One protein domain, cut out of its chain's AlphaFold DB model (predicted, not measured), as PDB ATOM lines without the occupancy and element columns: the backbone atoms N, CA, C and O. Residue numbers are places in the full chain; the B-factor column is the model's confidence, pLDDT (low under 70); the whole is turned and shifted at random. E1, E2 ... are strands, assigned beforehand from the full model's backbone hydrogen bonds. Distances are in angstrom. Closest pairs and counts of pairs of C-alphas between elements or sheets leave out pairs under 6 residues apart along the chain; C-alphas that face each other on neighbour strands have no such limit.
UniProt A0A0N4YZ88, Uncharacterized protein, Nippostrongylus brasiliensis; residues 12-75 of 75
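Overview. This is residues 12 to 75 of the 75 residues of an uncharacterized protein of Nippostrongylus brasiliensis (UniProt A0A0N4YZ88). The domain has little regular structure: two small two-stranded hairpins, E3-E4 and E1-E2, are joined by a tight turn, and a long loop, residues 19 to 51, sticks out at residues 22 to 27 and returns to pair beside E4. The 64 printed residues hold four named strands, E1 to E4 in chain order, both sheets antiparallel, and no named helix; the class is all strand, with only 18 residues in named elements. It is compact, radius of gyration of the C-alphas 11.6 A, spanning 34 by 23 by 20 A.

Arrangement. E3, residues 58 to 62, and E4, residues 70 to 74, form an antiparallel hairpin at 166 degrees; N 59 and O 73 are 2.8 A apart, within hydrogen-bond range. Residues 38 to 39 pair parallel with residues 71 to 72 of E4. E2, residues 52 to 55, has its closest C-alpha to E3 at Ala 54, 6.1 A from that of Asn 60. E1, residues 15 to 18, forms an antiparallel hairpin with E2 at 142 degrees; N 54 and O 16 are 2.8 A apart, within hydrogen-bond range. E1 is apart from E3 and E4.

Along the chain. E3 measures 12.8 A, E4 13.9 A, E2 10.2 A and E1 10.1 A from first to last C-alpha. E1 begins at C-alpha 15 (35.360, -20.876, 7.148); E4 ends at C-alpha 74 (34.507, -7.174, 5.913).

Size, cuts and confidence. The C-alphas farthest apart, of Pro 24 and Val 40, are 35.3 A apart. The printed part has no cut; the link E1 to E2 is long, 33 residues. Residues 42 to 47 have pLDDT under 70.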
ATOM      1  N   ASP A  12      38.249 -24.077   8.881       90.00
ATOM      2  CA  ASP A  12      38.727 -24.629   7.610       90.00
ATOM      3  C   ASP A  12      38.985 -23.486   6.624       90.00
ATOM      4  O   ASP A  12      38.061 -22.897   6.062       90.00
ATOM      5  N   LYS A  13      40.257 -23.104   6.464       88.94
ATOM      6  CA  LYS A  13      40.682 -21.989   5.595       88.94
ATOM      7  C   LYS A  13      39.919 -20.688   5.882       88.94
ATOM      8  O   LYS A  13      39.612 -19.914   4.973       88.94
ATOM      9  N   GLY A  14      39.601 -20.432   7.152       90.12
ATOM     10  CA  GLY A  14      38.858 -19.243   7.552       90.12
ATOM     11  C   GLY A  14      37.333 -19.396   7.551       90.12
ATOM     12  O   GLY A  14      36.672 -18.384   7.798       90.12
ATOM     13  N   TRP A  15      36.793 -20.580   7.244       90.88
ATOM     14  CA  TRP A  15      35.360 -20.876   7.148       90.88
ATOM     15  C   TRP A  15      34.867 -21.777   8.279       90.88
ATOM     16  O   TRP A  15      35.571 -22.681   8.731       90.88
ATOM     17  N   PHE A  16      33.635 -21.542   8.716       92.06
ATOM     18  CA  PHE A  16      32.969 -22.329   9.747       92.06
ATOM     19  C   PHE A  16      31.487 -22.510   9.427       92.06
ATOM     20  O   PHE A  16      30.905 -21.731   8.673       92.06
ATOM     21  N   GLU A  17      30.880 -23.533  10.016       92.38
ATOM     22  CA  GLU A  17      29.451 -23.796   9.880       92.38
ATOM     23  C   GLU A  17      28.665 -23.210  11.053       92.38
ATOM     24  O   GLU A  17      29.129 -23.236  12.194       92.38
ATOM     25  N   LEU A  18      27.454 -22.724  10.787       91.56
ATOM     26  CA  LEU A  18      26.496 -22.348  11.823       91.56
ATOM     27  C   LEU A  18      25.063 -22.672  11.399       91.56
ATOM     28  O   LEU A  18      24.737 -22.714  10.213       91.56
ATOM     29  N   LYS A  19      24.191 -22.865  12.384       91.94
ATOM     30  CA  LYS A  19      22.765 -23.080  12.157       91.94
ATOM     31  C   LYS A  19      21.957 -22.445  13.272       91.94
ATOM     32  O   LYS A  19      22.301 -22.585  14.446       91.94
ATOM     33  N   GLY A  20      20.903 -21.739  12.896       90.94
ATOM     34  CA  GLY A  20      19.954 -21.161  13.824       90.94
ATOM     35  C   GLY A  20      19.108 -22.234  14.509       90.94
ATOM     36  O   GLY A  20      18.691 -23.221  13.898       90.94
ATOM     37  N   TYR A  21      18.833 -22.008  15.790       91.12
ATOM     38  CA  TYR A  21      17.872 -22.763  16.583       91.12
ATOM     39  C   TYR A  21      16.974 -21.767  17.320       91.12
ATOM     40  O   TYR A  21      17.489 -20.846  17.955       91.12
ATOM     41  N   ASN A  22      15.650 -21.910  17.201       88.31
ATOM     42  CA  ASN A  22      14.697 -20.900  17.675       88.31
ATOM     43  C   ASN A  22      13.683 -21.456  18.702       88.31
ATOM     44  O   ASN A  22      12.615 -21.928  18.312       88.31
ATOM     45  N   PRO A  23      13.969 -21.390  20.013       85.25
ATOM     46  CA  PRO A  23      12.992 -21.698  21.061       85.25
ATOM     47  C   PRO A  23      11.944 -20.572  21.221       85.25
ATOM     48  O   PRO A  23      12.255 -19.412  20.948       85.25
ATOM     49  N   PRO A  24      10.703 -20.858  21.677       84.94
ATOM     50  CA  PRO A  24      10.179 -22.141  22.171       84.94
ATOM     51  C   PRO A  24       9.712 -23.092  21.060       84.94
ATOM     52  O   PRO A  24       9.287 -24.211  21.334       84.94
ATOM     53  N   HIS A  25       9.774 -22.665  19.800       76.69
ATOM     54  CA  HIS A  25       9.449 -23.502  18.652       76.69
ATOM     55  C   HIS A  25      10.634 -24.413  18.320       76.69
ATOM     56  O   HIS A  25      11.149 -24.262  17.223       76.69
ATOM     57  N   GLU A  26      11.064 -25.269  19.268       70.69
ATOM     58  CA  GLU A  26      12.259 -26.151  19.316       70.69
ATOM     59  C   GLU A  26      12.737 -26.746  17.976       70.69
ATOM     60  O   GLU A  26      12.802 -27.957  17.777       70.69
ATOM     61  N   ASN A  27      13.128 -25.890  17.044       86.06
ATOM     62  CA  ASN A  27      13.375 -26.262  15.672       86.06
ATOM     63  C   ASN A  27      14.667 -25.614  15.220       86.06
ATOM     64  O   ASN A  27      14.894 -24.404  15.333       86.06
ATOM     65  N   TRP A  28      15.501 -26.480  14.672       91.12
ATOM     66  CA  TRP A  28      16.587 -26.088  13.809       91.12
ATOM     67  C   TRP A  28      16.033 -25.424  12.555       91.12
ATOM     68  O   TRP A  28      14.930 -25.739  12.100       91.12
ATOM     69  N   GLU A  29      16.838 -24.562  11.946       91.25
ATOM     70  CA  GLU A  29      16.617 -24.203  10.549       91.25
ATOM     71  C   GLU A  29      16.478 -25.467   9.674       91.25
ATOM     72  O   GLU A  29      17.006 -26.537  10.004       91.25
ATOM     73  N   PRO A  30      15.781 -25.396   8.532       90.50
ATOM     74  CA  PRO A  30      15.825 -26.489   7.568       90.50
ATOM     75  C   PRO A  30      17.266 -26.748   7.085       90.50
ATOM     76  O   PRO A  30      18.165 -25.930   7.280       90.50
ATOM     77  N   ASP A  31      17.518 -27.912   6.483       91.81
ATOM     78  CA  ASP A  31      18.818 -28.182   5.851       91.81
ATOM     79  C   ASP A  31      19.057 -27.175   4.721       91.81
ATOM     80  O   ASP A  31      18.263 -27.053   3.783       91.81
ATOM     81  N   MET A  32      20.158 -26.440   4.825       87.69
ATOM     82  CA  MET A  32      20.531 -25.401   3.881       87.69
ATOM     83  C   MET A  32      21.244 -25.993   2.676       87.69
ATOM     84  O   MET A  32      22.073 -26.892   2.782       87.69
ATOM     85  N   LYS A  33      20.933 -25.440   1.505       85.50
ATOM     86  CA  LYS A  33      21.757 -25.563   0.303       85.50
ATOM     87  C   LYS A  33      22.310 -24.185  -0.003       85.50
ATOM     88  O   LYS A  33      21.756 -23.468  -0.835       85.50
ATOM     89  N   GLN A  34      23.340 -23.791   0.742       84.62
ATOM     90  CA  GLN A  34      23.908 -22.460   0.593       84.62
ATOM     91  C   GLN A  34      24.504 -22.307  -0.810       84.62
ATOM     92  O   GLN A  34      25.368 -23.077  -1.230       84.62
ATOM     93  N   SER A  35      23.999 -21.323  -1.540       81.94
ATOM     94  CA  SER A  35      24.486 -20.956  -2.861       81.94
ATOM     95  C   SER A  35      25.640 -19.954  -2.732       81.94
ATOM     96  O   SER A  35      26.185 -19.730  -1.649       81.94
ATOM     97  N   LYS A  36      26.077 -19.366  -3.845       85.19
ATOM     98  CA  LYS A  36      27.155 -18.376  -3.821       85.19
ATOM     99  C   LYS A  36      26.673 -17.107  -3.110       85.19
ATOM    100  O   LYS A  36      25.768 -16.448  -3.611       85.19
ATOM    101  N   CYS A  37      27.312 -16.746  -1.998       86.62
ATOM    102  CA  CYS A  37      26.981 -15.513  -1.289       86.62
ATOM    103  C   CYS A  37      27.421 -14.270  -2.068       86.62
ATOM    104  O   CYS A  37      28.418 -14.276  -2.801       86.62
ATOM    105  N   GLY A  38      26.655 -13.194  -1.893       88.94
ATOM    106  CA  GLY A  38      27.038 -11.854  -2.319       88.94
ATOM    107  C   GLY A  38      28.066 -11.214  -1.379       88.94
ATOM    108  O   GLY A  38      28.525 -11.824  -0.413       88.94
ATOM    109  N   GLY A  39      28.388  -9.947  -1.644       86.25
ATOM    110  CA  GLY A  39      29.342  -9.164  -0.853       86.25
ATOM    111  C   GLY A  39      30.763  -9.158  -1.417       86.25
ATOM    112  O   GLY A  39      30.986  -9.485  -2.590       86.25
ATOM    113  N   VAL A  40      31.720  -8.737  -0.587       83.31
ATOM    114  CA  VAL A  40      33.154  -8.682  -0.931       83.31
ATOM    115  C   VAL A  40      33.702 -10.095  -1.116       83.31
ATOM    116  O   VAL A  40      34.387 -10.388  -2.100       83.31
ATOM    117  N   TYR A  41      33.303 -11.011  -0.233       74.94
ATOM    118  CA  TYR A  41      33.633 -12.424  -0.330       74.94
ATOM    119  C   TYR A  41      32.623 -13.118  -1.247       74.94
ATOM    120  O   TYR A  41      31.770 -13.880  -0.804       74.94
ATOM    121  N   LYS A  42      32.746 -12.881  -2.564       68.06
ATOM    122  CA  LYS A  42      32.007 -13.594  -3.634       68.06
ATOM    123  C   LYS A  42      32.412 -15.073  -3.747       68.06
ATOM    124  O   LYS A  42      32.456 -15.633  -4.844       68.06
ATOM    125  N   SER A  43      32.810 -15.696  -2.653       59.69
ATOM    126  CA  SER A  43      33.272 -17.072  -2.605       59.69
ATOM    127  C   SER A  43      32.089 -18.011  -2.428       59.69
ATOM    128  O   SER A  43      31.233 -17.803  -1.569       59.69
ATOM    129  N   SER A  44      32.079 -19.090  -3.204       62.03
ATOM    130  CA  SER A  44      31.405 -20.310  -2.781       62.03
ATOM    131  C   SER A  44      32.114 -20.831  -1.534       62.03
ATOM    132  O   SER A  44      33.348 -20.879  -1.510       62.03
ATOM    133  N   ALA A  45      31.352 -21.221  -0.516       65.12
ATOM    134  CA  ALA A  45      31.884 -21.998   0.595       65.12
ATOM    135  C   ALA A  45      32.732 -23.176   0.060       65.12
ATOM    136  O   ALA A  45      32.371 -23.758  -0.968       65.12
ATOM    137  N   PRO A  46      33.864 -23.517   0.702       65.50
ATOM    138  CA  PRO A  46      34.796 -24.523   0.186       65.50
ATOM    139  C   PRO A  46      34.214 -25.946   0.142       65.50
ATOM    140  O   PRO A  46      34.751 -26.797  -0.567       65.50
ATOM    141  N   SER A  47      33.119 -26.203   0.859       66.94
ATOM    142  CA  SER A  47      32.419 -27.486   0.899       66.94
ATOM    143  C   SER A  47      30.900 -27.293   0.954       66.94
ATOM    144  O   SER A  47      30.390 -26.250   1.368       66.94
ATOM    145  N   SER A  48      30.163 -28.318   0.517       77.19
ATOM    146  CA  SER A  48      28.717 -28.388   0.714       77.19
ATOM    147  C   SER A  48      28.418 -28.707   2.176       77.19
ATOM    148  O   SER A  48      28.834 -29.759   2.664       77.19
ATOM    149  N   SER A  49      27.648 -27.848   2.834       87.56
ATOM    150  CA  SER A  49      27.115 -28.086   4.173       87.56
ATOM    151  C   SER A  49      25.590 -28.080   4.152       87.56
ATOM    152  O   SER A  49      24.982 -27.461   3.281       87.56
ATOM    153  N   LYS A  50      24.982 -28.759   5.129       91.38
ATOM    154  CA  LYS A  50      23.552 -28.636   5.464       91.38
ATOM    155  C   LYS A  50      23.262 -27.429   6.363       91.38
ATOM    156  O   LYS A  50      22.107 -27.169   6.700       91.38
ATOM    157  N   ASN A  51      24.311 -26.732   6.777       92.06
ATOM    158  CA  ASN A  51      24.292 -25.549   7.617       92.06
ATOM    159  C   ASN A  51      24.651 -24.319   6.772       92.06
ATOM    160  O   ASN A  51      25.088 -24.440   5.622       92.06
ATOM    161  N   HIS A  52      24.508 -23.128   7.347       91.69
ATOM    162  CA  HIS A  52      25.128 -21.945   6.770       91.69
ATOM    163  C   HIS A  52      26.645 -22.031   6.921       91.69
ATOM    164  O   HIS A  52      27.151 -22.516   7.933       91.69
ATOM    165  N   VAL A  53      27.375 -21.540   5.922       91.31
ATOM    166  CA  VAL A  53      28.838 -21.477   5.947       91.31
ATOM    167  C   VAL A  53      29.257 -20.015   5.978       91.31
ATOM    168  O   VAL A  53      28.944 -19.247   5.065       91.31
ATOM    169  N   ALA A  54      29.952 -19.635   7.041       91.44
ATOM    170  CA  ALA A  54      30.338 -18.269   7.356       91.44
ATOM    171  C   ALA A  54      31.857 -18.097   7.373       91.44
ATOM    172  O   ALA A  54      32.619 -19.042   7.589       91.44
ATOM    173  N   LYS A  55      32.299 -16.857   7.166       92.00
ATOM    174  CA  LYS A  55      33.703 -16.463   7.178       92.00
ATOM    175  C   LYS A  55      34.072 -15.856   8.531       92.00
ATOM    176  O   LYS A  55      33.425 -14.926   9.009       92.00
ATOM    177  N   CYS A  56      35.128 -16.376   9.152       93.38
ATOM    178  CA  CYS A  56      35.698 -15.803  10.370       93.38
ATOM    179  C   CYS A  56      36.349 -14.444  10.067       93.38
ATOM    180  O   CYS A  56      37.016 -14.314   9.034       93.38
ATOM    181  N   GLY A  57      36.161 -13.468  10.962       92.50
ATOM    182  CA  GLY A  57      36.643 -12.091  10.786       92.50
ATOM    183  C   GLY A  57      35.822 -11.247   9.802       92.50
ATOM    184  O   GLY A  57      36.344 -10.279   9.268       92.50
ATOM    185  N   ALA A  58      34.567 -11.625   9.544       92.81
ATOM    186  CA  ALA A  58      33.675 -10.973   8.588       92.81
ATOM    187  C   ALA A  58      32.268 -10.789   9.182       92.81
ATOM    188  O   ALA A  58      31.862 -11.515  10.098       92.81
ATOM    189  N   VAL A  59      31.494  -9.865   8.615       93.56
ATOM    190  CA  VAL A  59      30.050  -9.774   8.844       93.56
ATOM    191  C   VAL A  59      29.356 -10.747   7.901       93.56
ATOM    192  O   VAL A  59      29.479 -10.645   6.681       93.56
ATOM    193  N   ASN A  60      28.613 -11.688   8.478       92.88
ATOM    194  CA  ASN A  60      27.878 -12.713   7.748       92.88
ATOM    195  C   ASN A  60      26.378 -12.499   7.970       92.88
ATOM    196  O   ASN A  60      25.914 -12.513   9.112       92.88
ATOM    197  N   VAL A  61      25.629 -12.295   6.890       93.19
ATOM    198  CA  VAL A  61      24.175 -12.107   6.916       93.19
ATOM    199  C   VAL A  61      23.526 -13.276   6.191       93.19
ATOM    200  O   VAL A  61      23.893 -13.568   5.054       93.19
ATOM    201  N   PHE A  62      22.561 -13.911   6.853       92.19
ATOM    202  CA  PHE A  62      21.787 -15.035   6.331       92.19
ATOM    203  C   PHE A  62      20.294 -14.759   6.502       92.19
ATOM    204  O   PHE A  62      19.866 -14.251   7.542       92.19
ATOM    205  N   GLU A  63      19.505 -15.105   5.490       91.12
ATOM    206  CA  GLU A  63      18.050 -15.172   5.590       91.12
ATOM    207  C   GLU A  63      17.624 -16.541   6.133       91.12
ATOM    208  O   GLU A  63      17.979 -17.577   5.568       91.12
ATOM    209  N   TRP A  64      16.836 -16.545   7.212       90.12
ATOM    210  CA  TRP A  64      16.396 -17.777   7.872       90.12
ATOM    211  C   TRP A  64      15.721 -18.733   6.887       90.12
ATOM    212  O   TRP A  64      14.734 -18.386   6.229       90.12
ATOM    213  N   GLY A  65      16.231 -19.961   6.815       88.06
ATOM    214  CA  GLY A  65      15.677 -21.003   5.953       88.06
ATOM    215  C   GLY A  65      15.921 -20.810   4.449       88.06
ATOM    216  O   GLY A  65      15.281 -21.504   3.654       88.06
ATOM    217  N   ARG A  66      16.819 -19.903   4.038       86.81
ATOM    218  CA  ARG A  66      17.148 -19.639   2.627       86.81
ATOM    219  C   ARG A  66      18.641 -19.779   2.350       86.81
ATOM    220  O   ARG A  66      19.475 -19.128   2.967       86.81
ATOM    221  N   GLY A  67      18.984 -20.598   1.357       81.88
ATOM    222  CA  GLY A  67      20.375 -20.810   0.940       81.88
ATOM    223  C   GLY A  67      20.927 -19.747  -0.020       81.88
ATOM    224  O   GLY A  67      22.137 -19.671  -0.223       81.88
ATOM    225  N   ASP A  68      20.072 -18.944  -0.642       83.38
ATOM    226  CA  ASP A  68      20.415 -17.907  -1.625       83.38
ATOM    227  C   ASP A  68      20.444 -16.484  -1.057       83.38
ATOM    228  O   ASP A  68      21.110 -15.614  -1.615       83.38
ATOM    229  N   GLY A  69      19.819 -16.257   0.096       82.12
ATOM    230  CA  GLY A  69      19.859 -14.985   0.815       82.12
ATOM    231  C   GLY A  69      21.078 -14.848   1.732       82.12
ATOM    232  O   GLY A  69      20.899 -14.736   2.943       82.12
ATOM    233  N   CYS A  70      22.308 -14.879   1.198       89.44
ATOM    234  CA  CYS A  70      23.519 -14.657   2.005       89.44
ATOM    235  C   CYS A  70      24.454 -13.558   1.478       89.44
ATOM    236  O   CYS A  70      24.706 -13.436   0.276       89.44
ATOM    237  N   ILE A  71      25.007 -12.769   2.408       91.75
ATOM    238  CA  ILE A  71      25.966 -11.683   2.153       91.75
ATOM    239  C   ILE A  71      27.123 -11.803   3.147       91.75
ATOM    240  O   ILE A  71      26.890 -11.905   4.352       91.75
ATOM    241  N   ILE A  72      28.363 -11.759   2.650       92.25
ATOM    242  CA  ILE A  72      29.573 -11.811   3.481       92.25
ATOM    243  C   ILE A  72      30.495 -10.639   3.125       92.25
ATOM    244  O   ILE A  72      30.990 -10.541   1.998       92.25
ATOM    245  N   ASN A  73      30.740  -9.762   4.097       91.25
ATOM    246  CA  ASN A  73      31.543  -8.545   3.954       91.25
ATOM    247  C   ASN A  73      32.604  -8.444   5.051       91.25
ATOM    248  O   ASN A  73      32.504  -9.111   6.079       91.25
ATOM    249  N   ASP A  74      33.598  -7.585   4.842       88.38
ATOM    250  CA  ASP A  74      34.507  -7.174   5.913       88.38
ATOM    251  C   ASP A  74      33.735  -6.525   7.080       88.38
ATOM    252  O   ASP A  74      32.584  -6.106   6.918       88.38
ATOM    253  N   ILE A  75      34.362  -6.510   8.260       79.25
ATOM    254  CA  ILE A  75      33.848  -5.834   9.466       79.25
ATOM    255  C   ILE A  75      33.883  -4.317   9.285       79.25
ATOM    256  O   ILE A  75      34.907  -3.815   8.772       79.25
TER     257      ILE A  75